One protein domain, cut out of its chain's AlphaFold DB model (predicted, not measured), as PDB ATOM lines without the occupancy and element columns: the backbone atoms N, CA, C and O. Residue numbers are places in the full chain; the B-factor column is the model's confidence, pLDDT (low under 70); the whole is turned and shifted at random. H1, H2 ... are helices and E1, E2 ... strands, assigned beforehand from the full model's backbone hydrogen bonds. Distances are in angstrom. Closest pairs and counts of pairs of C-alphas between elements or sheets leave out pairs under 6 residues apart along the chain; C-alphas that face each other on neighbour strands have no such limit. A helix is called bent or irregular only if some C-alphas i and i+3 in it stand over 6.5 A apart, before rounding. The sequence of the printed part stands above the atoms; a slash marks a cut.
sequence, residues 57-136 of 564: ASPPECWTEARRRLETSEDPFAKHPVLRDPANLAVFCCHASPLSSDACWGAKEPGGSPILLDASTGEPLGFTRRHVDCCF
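This is residues 57 to 136 of the 564 residues of the protein "POGLUT2 protein" of Symbiodinium natans (UniProt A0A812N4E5). A short helix, H4, lies in the middle of a small cluster of helices, with H1 and H3 packed on it crosswise. The strand hairpin E1 E2 lies beside H4 and points toward one end of the longest axis, H2 lies toward the other end, and H5 follows E2 with no residue between them. You have 80 residues printed, in the order H1 H2 H3 H4 E1 E2 H5: five named helices and two named strands, the strands in one antiparallel sheet, E1 - E2. The class is mostly helix. The whole is compact, with a radius of gyration of the C-alphas of 12.2 A and spans of 40 by 29 by 20 A.

Look first for the sheet: E1 is residues 115 to 117, from C-alpha 115 at (92.693, 52.267, -10.286), and E2 is residues 124 to 128, 9.6 A long. Directly after it comes H5, residues 129 to 135, 10.1 A, ending at C-alpha 135 at (92.464, 64.373, -18.683). Go back to H4, residues 98 to 105, 9.9 A, and to H3, residues 86 to 93, 10.5 A. H2 is residues 81 to 84. Find C-alpha 60 at (100.237, 72.475, -14.567); from there H1, the longest helix, runs 19.1 A to residue 72. H1 is neither bent nor irregular, but only just: C-alphas 60 and 63 are 6.2 A apart.

E1 and E2 form a hairpin, antiparallel at 135 degrees; see N 116 and O 127 at 2.9 A, and N 125 and O 116 at 2.8 A, within hydrogen-bond range. From E2 go to H4, where the closest C-alphas, Gly 126 and Pro 98, are 5.3 A apart. H4 touches H1, through residues 65 to 70 of H1 alone, at a steep tilt of 67 degrees, opposite ways; the closest C-alphas are Ala 66 and Cys 104, 4.5 A. H4 touches H3 at a steep tilt of 50 degrees, opposite ways, closest at C-alphas Cys 93 and Ser 100, 5.3 A. H4 and H5 only just touch, with 3 pairs of C-alphas within 8 A, closest at Trp 105 and Arg 130, 6.4 A. H1 touches H3, with residues 63 to 67 of H1 alone, about perpendicular at 76 degrees, closest at C-alphas Trp 63 and Ala 90, 7.3 A. H2 and H3 touch only at the corner, closest at C-alphas Leu 83 and Leu 89, 4.9 A. H2 is apart from both strands. Every O i to N i+4 pair is within hydrogen-bond range in H3, H4 and H5, and 8 of 9 in H1; H2 is too short for such a pair.

The two C-alphas farthest apart, Pro 81 and Ser 120, are 40.0 A apart. The printed part has no cut, and no link is long. Look at the B-factor column for low confidence, under 70, at residues 57 to 58, 60, 76 to 79, 81 to 83 and 87 to 88; the mean pLDDT of the printed part is 81.4.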
ATOM      1  N   ALA A  57      95.071  73.912 -20.687       53.19
ATOM      2  CA  ALA A  57      93.846  73.862 -19.891       53.19
ATOM      3  C   ALA A  57      93.906  72.879 -18.701       53.19
ATOM      4  O   ALA A  57      93.117  73.010 -17.762       53.19
ATOM      5  N   SER A  58      94.815  71.893 -18.715       62.28
ATOM      6  CA  SER A  58      95.043  70.999 -17.569       62.28
ATOM      7  C   SER A  58      95.821  71.706 -16.451       62.28
ATOM      8  O   SER A  58      96.667  72.555 -16.740       62.28
ATOM      9  N   PRO A  59      95.616  71.331 -15.172       71.06
ATOM     10  CA  PRO A  59      96.431  71.849 -14.076       71.06
ATOM     11  C   PRO A  59      97.931  71.603 -14.342       71.06
ATOM     12  O   PRO A  59      98.296  70.462 -14.651       71.06
ATOM     13  N   PRO A  60      98.815  72.618 -14.237       68.12
ATOM     14  CA  PRO A  60     100.237  72.475 -14.567       68.12
ATOM     15  C   PRO A  60     100.925  71.321 -13.830       68.12
ATOM     16  O   PRO A  60     101.794  70.649 -14.389       68.12
ATOM     17  N   GLU A  61     100.497  71.038 -12.596       83.06
ATOM     18  CA  GLU A  61     101.024  69.945 -11.784       83.06
ATOM     19  C   GLU A  61     100.791  68.549 -12.380       83.06
ATOM     20  O   GLU A  61     101.587  67.650 -12.116       83.06
ATOM     21  N   CYS A  62      99.753  68.355 -13.203       87.06
ATOM     22  CA  CYS A  62      99.412  67.053 -13.778       87.06
ATOM     23  C   CYS A  62     100.555  66.493 -14.627       87.06
ATOM     24  O   CYS A  62     100.993  65.358 -14.436       87.06
ATOM     25  N   TRP A  63     101.069  67.308 -15.547       86.69
ATOM     26  CA  TRP A  63     102.088  66.870 -16.498       86.69
ATOM     27  C   TRP A  63     103.487  66.882 -15.896       86.69
ATOM     28  O   TRP A  63     104.309  66.039 -16.252       86.69
ATOM     29  N   THR A  64     103.759  67.789 -14.953       87.12
ATOM     30  CA  THR A  64     105.006  67.757 -14.180       87.12
ATOM     31  C   THR A  64     105.104  66.481 -13.345       87.12
ATOM     32  O   THR A  64     106.149  65.833 -13.354       87.12
ATOM     33  N   GLU A  65     104.022  66.082 -12.672       88.94
ATOM     34  CA  GLU A  65     103.993  64.853 -11.875       88.94
ATOM     35  C   GLU A  65     104.112  63.598 -12.746       88.94
ATOM     36  O   GLU A  65     104.949  62.741 -12.459       88.94
ATOM     37  N   ALA A  66     103.341  63.506 -13.834       89.44
ATOM     38  CA  ALA A  66     103.422  62.373 -14.755       89.44
ATOM     39  C   ALA A  66     104.835  62.221 -15.341       89.44
ATOM     40  O   ALA A  66     105.392  61.124 -15.359       89.44
ATOM     41  N   ARG A  67     105.466  63.332 -15.746       89.06
ATOM     42  CA  ARG A  67     106.844  63.329 -16.255       89.06
ATOM     43  C   ARG A  67     107.841  62.843 -15.209       89.06
ATOM     44  O   ARG A  67     108.653  61.974 -15.510       89.06
ATOM     45  N   ARG A  68     107.746  63.359 -13.981       89.00
ATOM     46  CA  ARG A  68     108.604  62.942 -12.866       89.00
ATOM     47  C   ARG A  68     108.503  61.436 -12.625       89.00
ATOM     48  O   ARG A  68     109.521  60.790 -12.408       89.00
ATOM     49  N   ARG A  69     107.289  60.878 -12.686       88.12
ATOM     50  CA  ARG A  69     107.050  59.437 -12.517       88.12
ATOM     51  C   ARG A  69     107.676  58.610 -13.633       88.12
ATOM     52  O   ARG A  69     108.387  57.655 -13.329       88.12
ATOM     53  N   LEU A  70     107.495  59.005 -14.891       84.31
ATOM     54  CA  LEU A  70     108.106  58.310 -16.030       84.31
ATOM     55  C   LEU A  70     109.640  58.342 -15.987       84.31
ATOM     56  O   LEU A  70     110.276  57.331 -16.271       84.31
ATOM     57  N   GLU A  71     110.240  59.464 -15.578       85.12
ATOM     58  CA  GLU A  71     111.698  59.592 -15.414       85.12
ATOM     59  C   GLU A  71     112.257  58.646 -14.341       85.12
ATOM     60  O   GLU A  71     113.379  58.151 -14.476       85.12
ATOM     61  N   THR A  72     111.478  58.378 -13.290       83.81
ATOM     62  CA  THR A  72     111.851  57.456 -12.206       83.81
ATOM     63  C   THR A  72     111.415  56.011 -12.434       83.81
ATOM     64  O   THR A  72     111.874  55.133 -11.709       83.81
ATOM     65  N   SER A  73     110.543  55.757 -13.412       79.56
ATOM     66  CA  SER A  73     110.031  54.418 -13.705       79.56
ATOM     67  C   SER A  73     111.161  53.496 -14.161       79.56
ATOM     68  O   SER A  73     112.111  53.927 -14.815       79.56
ATOM     69  N   GLU A  74     111.083  52.210 -13.832       76.94
ATOM     70  CA  GLU A  74     111.995  51.198 -14.379       76.94
ATOM     71  C   GLU A  74     111.494  50.610 -15.706       76.94
ATOM     72  O   GLU A  74     112.279  49.984 -16.419       76.94
ATOM     73  N   ASP A  75     110.240  50.882 -16.077       71.44
ATOM     74  CA  ASP A  75     109.612  50.393 -17.303       71.44
ATOM     75  C   ASP A  75     110.319  50.965 -18.556       71.44
ATOM     76  O   ASP A  75     110.381  52.190 -18.733       71.44
ATOM     77  N   PRO A  76     110.858  50.113 -19.452       69.25
ATOM     78  CA  PRO A  76     111.465  50.551 -20.707       69.25
ATOM     79  C   PRO A  76     110.534  51.403 -21.580       69.25
ATOM     80  O   PRO A  76     111.006  52.329 -22.243       69.25
ATOM     81  N   PHE A  77     109.225  51.133 -21.558       63.91
ATOM     82  CA  PHE A  77     108.226  51.889 -22.310       63.91
ATOM     83  C   PHE A  77     108.086  53.316 -21.771       63.91
ATOM     84  O   PHE A  77     108.100  54.279 -22.538       63.91
ATOM     85  N   ALA A  78     108.052  53.474 -20.443       65.94
ATOM     86  CA  ALA A  78     107.994  54.779 -19.783       65.94
ATOM     87  C   ALA A  78     109.200  55.679 -20.119       65.94
ATOM     88  O   ALA A  78     109.098  56.905 -20.077       65.94
ATOM     89  N   LYS A  79     110.335  55.076 -20.501       69.81
ATOM     90  CA  LYS A  79     111.567  55.775 -20.905       69.81
ATOM     91  C   LYS A  79     111.652  56.077 -22.399       69.81
ATOM     92  O   LYS A  79     112.652  56.662 -22.835       69.81
ATOM     93  N   HIS A  80     110.654  55.691 -23.195       76.50
ATOM     94  CA  HIS A  80     110.713  55.857 -24.641       76.50
ATOM     95  C   HIS A  80     110.835  57.349 -25.025       76.50
ATOM     96  O   HIS A  80     110.074  58.178 -24.516       76.50
ATOM     97  N   PRO A  81     111.748  57.736 -25.944       69.94
ATOM     98  CA  PRO A  81     111.980  59.142 -26.291       69.94
ATOM     99  C   PRO A  81     110.735  59.894 -26.776       69.94
ATOM    100  O   PRO A  81     110.659  61.107 -26.590       69.94
ATOM    101  N   VAL A  82     109.755  59.186 -27.353       67.69
ATOM    102  CA  VAL A  82     108.496  59.775 -27.843       67.69
ATOM    103  C   VAL A  82     107.688  60.450 -26.731       67.69
ATOM    104  O   VAL A  82     107.040  61.458 -26.992       67.69
ATOM    105  N   LEU A  83     107.785  59.960 -25.487       68.69
ATOM    106  CA  LEU A  83     107.067  60.498 -24.325       68.69
ATOM    107  C   LEU A  83     107.735  61.749 -23.724       68.69
ATOM    108  O   LEU A  83     107.213  62.342 -22.781       68.69
ATOM    109  N   ARG A  84     108.888  62.180 -24.258       70.44
ATOM    110  CA  ARG A  84     109.506  63.469 -23.891       70.44
ATOM    111  C   ARG A  84     108.721  64.647 -24.454       70.44
ATOM    112  O   ARG A  84     108.726  65.728 -23.859       70.44
ATOM    113  N   ASP A  85     108.064  64.432 -25.589       72.12
ATOM    114  CA  ASP A  85     107.161  65.410 -26.163       72.12
ATOM    115  C   ASP A  85     105.921  65.570 -25.261       72.12
ATOM    116  O   ASP A  85     105.300  64.567 -24.894       72.12
ATOM    117  N   PRO A  86     105.557  66.804 -24.862       70.75
ATOM    118  CA  PRO A  86     104.387  67.030 -24.027       70.75
ATOM    119  C   PRO A  86     103.093  66.456 -24.621       70.75
ATOM    120  O   PRO A  86     102.364  65.805 -23.879       70.75
ATOM    121  N   ALA A  87     102.831  66.623 -25.924       66.94
ATOM    122  CA  ALA A  87     101.606  66.142 -26.575       66.94
ATOM    123  C   ALA A  87     101.474  64.629 -26.485       66.94
ATOM    124  O   ALA A  87     100.450  64.120 -26.022       66.94
ATOM    125  N   ASN A  88     102.545  63.919 -26.810       68.19
ATOM    126  CA  ASN A  88     102.574  62.466 -26.696       68.19
ATOM    127  C   ASN A  88     102.422  61.997 -25.244       68.19
ATOM    128  O   ASN A  88     101.738  61.005 -24.991       68.19
ATOM    129  N   LEU A  89     103.006  62.724 -24.285       75.88
ATOM    130  CA  LEU A  89     102.845  62.431 -22.862       75.88
ATOM    131  C   LEU A  89     101.380  62.529 -22.418       75.88
ATOM    132  O   LEU A  89     100.897  61.623 -21.743       75.88
ATOM    133  N   ALA A  90     100.655  63.591 -22.792       76.81
ATOM    134  CA  ALA A  90      99.239  63.694 -22.427       76.81
ATOM    135  C   ALA A  90      98.390  62.629 -23.112       76.81
ATOM    136  O   ALA A  90      97.548  62.034 -22.447       76.81
ATOM    137  N   VAL A  91      98.615  62.350 -24.400       73.75
ATOM    138  CA  VAL A  91      97.885  61.278 -25.098       73.75
ATOM    139  C   VAL A  91      98.108  59.940 -24.394       73.75
ATOM    140  O   VAL A  91      97.143  59.230 -24.124       73.75
ATOM    141  N   PHE A  92      99.351  59.625 -24.025       78.44
ATOM    142  CA  PHE A  92      99.674  58.399 -23.301       78.44
ATOM    143  C   PHE A  92      99.035  58.350 -21.905       78.44
ATOM    144  O   PHE A  92      98.375  57.374 -21.567       78.44
ATOM    145  N   CYS A  93      99.182  59.398 -21.095       84.62
ATOM    146  CA  CYS A  93      98.660  59.413 -19.726       84.62
ATOM    147  C   CYS A  93      97.128  59.528 -19.642       84.62
ATOM    148  O   CYS A  93      96.532  59.163 -18.621       84.62
ATOM    149  N   CYS A  94      96.495  60.032 -20.704       83.12
ATOM    150  CA  CYS A  94      95.045  60.068 -20.871       83.12
ATOM    151  C   CYS A  94      94.481  58.880 -21.637       83.12
ATOM    152  O   CYS A  94      93.272  58.843 -21.866       83.12
ATOM    153  N   HIS A  95      95.319  57.905 -21.977       78.75
ATOM    154  CA  HIS A  95      94.837  56.595 -22.357       78.75
ATOM    155  C   HIS A  95      94.250  55.904 -21.118       78.75
ATOM    156  O   HIS A  95      94.844  55.964 -20.043       78.75
ATOM    157  N   ALA A  96      93.071  55.291 -21.212       78.12
ATOM    158  CA  ALA A  96      92.467  54.605 -20.070       78.12
ATOM    159  C   ALA A  96      92.930  53.143 -20.015       78.12
ATOM    160  O   ALA A  96      92.212  52.235 -20.428       78.12
ATOM    161  N   SER A  97      94.146  52.905 -19.509       78.25
ATOM    162  CA  SER A  97      94.684  51.548 -19.357       78.25
ATOM    163  C   SER A  97      95.413  51.333 -18.025       78.25
ATOM    164  O   SER A  97      95.900  52.292 -17.417       78.25
ATOM    165  N   PRO A  98      95.555  50.076 -17.557       77.75
ATOM    166  CA  PRO A  98      96.372  49.776 -16.385       77.75
ATOM    167  C   PRO A  98      97.819  50.256 -16.534       77.75
ATOM    168  O   PRO A  98      98.370  50.791 -15.580       77.75
ATOM    169  N   LEU A  99      98.408  50.114 -17.728       79.50
ATOM    170  CA  LEU A  99      99.785  50.523 -18.019       79.50
ATOM    171  C   LEU A  99      99.981  52.036 -17.868       79.50
ATOM    172  O   LEU A  99     100.836  52.481 -17.110       79.50
ATOM    173  N   SER A 100      99.165  52.831 -18.563       80.56
ATOM    174  CA  SER A 100      99.211  54.298 -18.473       80.56
ATOM    175  C   SER A 100      98.868  54.787 -17.064       80.56
ATOM    176  O   SER A 100      99.493  55.718 -16.555       80.56
ATOM    177  N   SER A 101      97.927  54.117 -16.392       86.62
ATOM    178  CA  SER A 101      97.559  54.410 -15.008       86.62
ATOM    179  C   SER A 101      98.699  54.177 -14.025       86.62
ATOM    180  O   SER A 101      98.908  54.980 -13.115       86.62
ATOM    181  N   ASP A 102      99.448  53.097 -14.205       85.94
ATOM    182  CA  ASP A 102     100.612  52.785 -13.385       85.94
ATOM    183  C   ASP A 102     101.745  53.779 -13.662       85.94
ATOM    184  O   ASP A 102     102.197  54.486 -12.763       85.94
ATOM    185  N   ALA A 103     102.104  53.932 -14.938       84.81
ATOM    186  CA  ALA A 103     103.234  54.738 -15.376       84.81
ATOM    187  C   ALA A 103     103.066  56.239 -15.079       84.81
ATOM    188  O   ALA A 103     104.006  56.889 -14.621       84.81
ATOM    189  N   CYS A 104     101.879  56.804 -15.318       87.88
ATOM    190  CA  CYS A 104     101.640  58.239 -15.147       87.88
ATOM    191  C   CYS A 104     101.086  58.605 -13.770       87.88
ATOM    192  O   CYS A 104     101.361  59.698 -13.274       87.88
ATOM    193  N   TRP A 105     100.300  57.720 -13.150       92.06
ATOM    194  CA  TRP A 105      99.533  58.045 -11.943       92.06
ATOM    195  C   TRP A 105      99.901  57.183 -10.727       92.06
ATOM    196  O   TRP A 105      99.356  57.417  -9.647       92.06
ATOM    197  N   GLY A 106     100.843  56.242 -10.858       87.25
ATOM    198  CA  GLY A 106     101.339  55.415  -9.755       87.25
ATOM    199  C   GLY A 106     100.316  54.420  -9.227       87.25
ATOM    200  O   GLY A 106     100.251  54.205  -8.019       87.25
ATOM    201  N   ALA A 107      99.472  53.858 -10.091       87.06
ATOM    202  CA  ALA A 107      98.349  53.020  -9.679       87.06
ATOM    203  C   ALA A 107      98.705  51.851  -8.744       87.06
ATOM    204  O   ALA A 107      97.854  51.465  -7.938       87.06
ATOM    205  N   LYS A 108      99.925  51.298  -8.821       85.75
ATOM    206  CA  LYS A 108     100.389  50.208  -7.942       85.75
ATOM    207  C   LYS A 108     101.348  50.657  -6.836       85.75
ATOM    208  O   LYS A 108     101.761  49.838  -6.015       85.75
ATOM    209  N   GLU A 109     101.710  51.936  -6.793       83.94
ATOM    210  CA  GLU A 109     102.740  52.451  -5.892       83.94
ATOM    211  C   GLU A 109     102.155  53.107  -4.628       83.94
ATOM    212  O   GLU A 109     101.124  53.787  -4.684       83.94
ATOM    213  N   PRO A 110     102.847  53.010  -3.476       81.38
ATOM    214  CA  PRO A 110     102.505  53.793  -2.294       81.38
ATOM    215  C   PRO A 110     102.518  55.301  -2.589       81.38
ATOM    216  O   PRO A 110     103.522  55.855  -3.030       81.38
ATOM    217  N   GLY A 111     101.401  55.980  -2.318       81.00
ATOM    218  CA  GLY A 111     101.247  57.417  -2.582       81.00
ATOM    219  C   GLY A 111     100.871  57.773  -4.027       81.00
ATOM    220  O   GLY A 111     100.770  58.959  -4.341       81.00
ATOM    221  N   GLY A 112     100.653  56.785  -4.902       86.38
ATOM    222  CA  GLY A 112     100.013  56.985  -6.201       86.38
ATOM    223  C   GLY A 112      98.483  56.964  -6.133       86.38
ATOM    224  O   GLY A 112      97.880  56.799  -5.071       86.38
ATOM    225  N   SER A 113      97.837  57.182  -7.279       92.56
ATOM    226  CA  SER A 113      96.381  57.174  -7.415       92.56
ATOM    227  C   SER A 113      95.916  55.792  -7.877       92.56
ATOM    228  O   SER A 113      96.152  55.461  -9.037       92.56
ATOM    229  N   PRO A 114      95.219  55.002  -7.043       93.56
ATOM    230  CA  PRO A 114      94.808  53.652  -7.416       93.56
ATOM    231  C   PRO A 114      93.797  53.654  -8.571       93.56
ATOM    232  O   PRO A 114      93.065  54.632  -8.781       93.56
ATOM    233  N   ILE A 115      93.749  52.536  -9.300       91.62
ATOM    234  CA  ILE A 115      92.693  52.267 -10.286       91.62
ATOM    235  C   ILE A 115      91.350  52.195  -9.561       91.62
ATOM    236  O   ILE A 115      91.225  51.586  -8.497       91.62
ATOM    237  N   LEU A 116      90.347  52.842 -10.147       90.62
ATOM    238  CA  LEU A 116      88.988  52.843  -9.626       90.62
ATOM    239  C   LEU A 116      88.342  51.473  -9.830       90.62
ATOM    240  O   LEU A 116      88.546  50.832 -10.862       90.62
ATOM    241  N   LEU A 117      87.543  51.056  -8.852       88.50
ATOM    242  CA  LEU A 117      86.799  49.802  -8.888       88.50
ATOM    243  C   LEU A 117      85.307  50.078  -9.068       88.50
ATOM    244  O   LEU A 117      84.774  51.042  -8.508       88.50
ATOM    245  N   ASP A 118      84.643  49.212  -9.824       85.25
ATOM    246  CA  ASP A 118      83.191  49.196  -9.925       85.25
ATOM    247  C   ASP A 118      82.557  48.729  -8.606       85.25
ATOM    248  O   ASP A 118      82.990  47.745  -8.005       85.25
ATOM    249  N   ALA A 119      81.514  49.420  -8.146       85.12
ATOM    250  CA  ALA A 119      80.879  49.103  -6.867       85.12
ATOM    251  C   ALA A 119      79.961  47.868  -6.930       85.12
ATOM    252  O   ALA A 119      79.722  47.242  -5.894       85.12
ATOM    253  N   SER A 120      79.458  47.510  -8.116       79.88
ATOM    254  CA  SER A 120      78.565  46.360  -8.318       79.88
ATOM    255  C   SER A 120      79.340  45.051  -8.439       79.88
ATOM    256  O   SER A 120      78.900  44.033  -7.904       79.88
ATOM    257  N   THR A 121      80.469  45.073  -9.153       81.06
ATOM    258  CA  THR A 121      81.237  43.881  -9.542       81.06
ATOM    259  C   THR A 121      82.614  43.794  -8.885       81.06
ATOM    260  O   THR A 121      83.159  42.699  -8.761       81.06
ATOM    261  N   GLY A 122      83.190  44.917  -8.443       83.38
ATOM    262  CA  GLY A 122      84.576  44.995  -7.970       83.38
ATOM    263  C   GLY A 122      85.621  45.013  -9.092       83.38
ATOM    264  O   GLY A 122      86.816  44.993  -8.801       83.38
ATOM    265  N   GLU A 123      85.204  45.049 -10.361       82.44
ATOM    266  CA  GLU A 123      86.114  45.083 -11.509       82.44
ATOM    267  C   GLU A 123      86.893  46.407 -11.595       82.44
ATOM    268  O   GLU A 123      86.335  47.472 -11.314       82.44
ATOM    269  N   PRO A 124      88.159  46.384 -12.048       83.81
ATOM    270  CA  PRO A 124      88.913  47.601 -12.322       83.81
ATOM    271  C   PRO A 124      88.357  48.342 -13.546       83.81
ATOM    272  O   PRO A 124      88.115  47.751 -14.595       83.81
ATOM    273  N   LEU A 125      88.221  49.665 -13.441       80.88
ATOM    274  CA  LEU A 125      87.736  50.530 -14.527       80.88
ATOM    275  C   LEU A 125      88.835  50.970 -15.509       80.88
ATOM    276  O   LEU A 125      88.536  51.620 -16.504       80.88
ATOM    277  N   GLY A 126      90.102  50.646 -15.231       80.81
ATOM    278  CA  GLY A 126      91.243  50.962 -16.102       80.81
ATOM    279  C   GLY A 126      91.779  52.395 -15.995       80.81
ATOM    280  O   GLY A 126      92.787  52.703 -16.622       80.81
ATOM    281  N   PHE A 127      91.163  53.254 -15.179       88.19
ATOM    282  CA  PHE A 127      91.618  54.624 -14.924       88.19
ATOM    283  C   PHE A 127      91.532  54.999 -13.438       88.19
ATOM    284  O   PHE A 127      90.893  54.323 -12.627       88.19
ATOM    285  N   THR A 128      92.211  56.086 -13.070       93.75
ATOM    286  CA  THR A 128      92.398  56.543 -11.685       93.75
ATOM    287  C   THR A 128      91.683  57.875 -11.435       93.75
ATOM    288  O   THR A 128      91.266  58.559 -12.370       93.75
ATOM    289  N   ARG A 129      91.582  58.306 -10.170       93.25
ATOM    290  CA  ARG A 129      91.109  59.663  -9.841       93.25
ATOM    291  C   ARG A 129      91.966  60.744 -10.514       93.25
ATOM    292  O   ARG A 129      91.417  61.670 -11.102       93.25
ATOM    293  N   ARG A 130      93.296  60.592 -10.485       92.75
ATOM    294  CA  ARG A 130      94.225  61.536 -11.126       92.75
ATOM    295  C   ARG A 130      94.066  61.603 -12.639       92.75
ATOM    296  O   ARG A 130      94.114  62.701 -13.181       92.75
ATOM    297  N   HIS A 131      93.816  60.472 -13.296       92.38
ATOM    298  CA  HIS A 131      93.468  60.468 -14.715       92.38
ATOM    299  C   HIS A 131      92.262  61.384 -14.973       92.38
ATOM    300  O   HIS A 131      92.337  62.264 -15.824       92.38
ATOM    301  N   VAL A 132      91.182  61.250 -14.194       93.19
ATOM    302  CA  VAL A 132      89.986  62.094 -14.358       93.19
ATOM    303  C   VAL A 132      90.296  63.579 -14.136       93.19
ATOM    304  O   VAL A 132      89.924  64.411 -14.962       93.19
ATOM    305  N   ASP A 133      91.016  63.915 -13.064       91.12
ATOM    306  CA  ASP A 133      91.339  65.310 -12.737       91.12
ATOM    307  C   ASP A 133      92.217  65.982 -13.821       91.12
ATOM    308  O   ASP A 133      92.102  67.184 -14.059       91.12
ATOM    309  N   CYS A 134      93.084  65.217 -14.496       90.56
ATOM    310  CA  CYS A 134      94.066  65.745 -15.448       90.56
ATOM    311  C   CYS A 134      93.627  65.684 -16.921       90.56
ATOM    312  O   CYS A 134      94.056  66.525 -17.716       90.56
ATOM    313  N   CYS A 135      92.784  64.714 -17.290       88.44
ATOM    314  CA  CYS A 135      92.464  64.373 -18.683       88.44
ATOM    315  C   CYS A 135      91.111  64.880 -19.186       88.44
ATOM    316  O   CYS A 135      90.731  64.574 -20.315       88.44
ATOM    317  N   PHE A 136      90.375  65.649 -18.381       90.69
ATOM    318  CA  PHE A 136      89.081  66.219 -18.774       90.69
ATOM    319  C   PHE A 136      88.971  67.738 -18.517       90.69
ATOM    320  O   PHE A 136      87.926  68.208 -18.054       90.69
TER     321      PHE A 136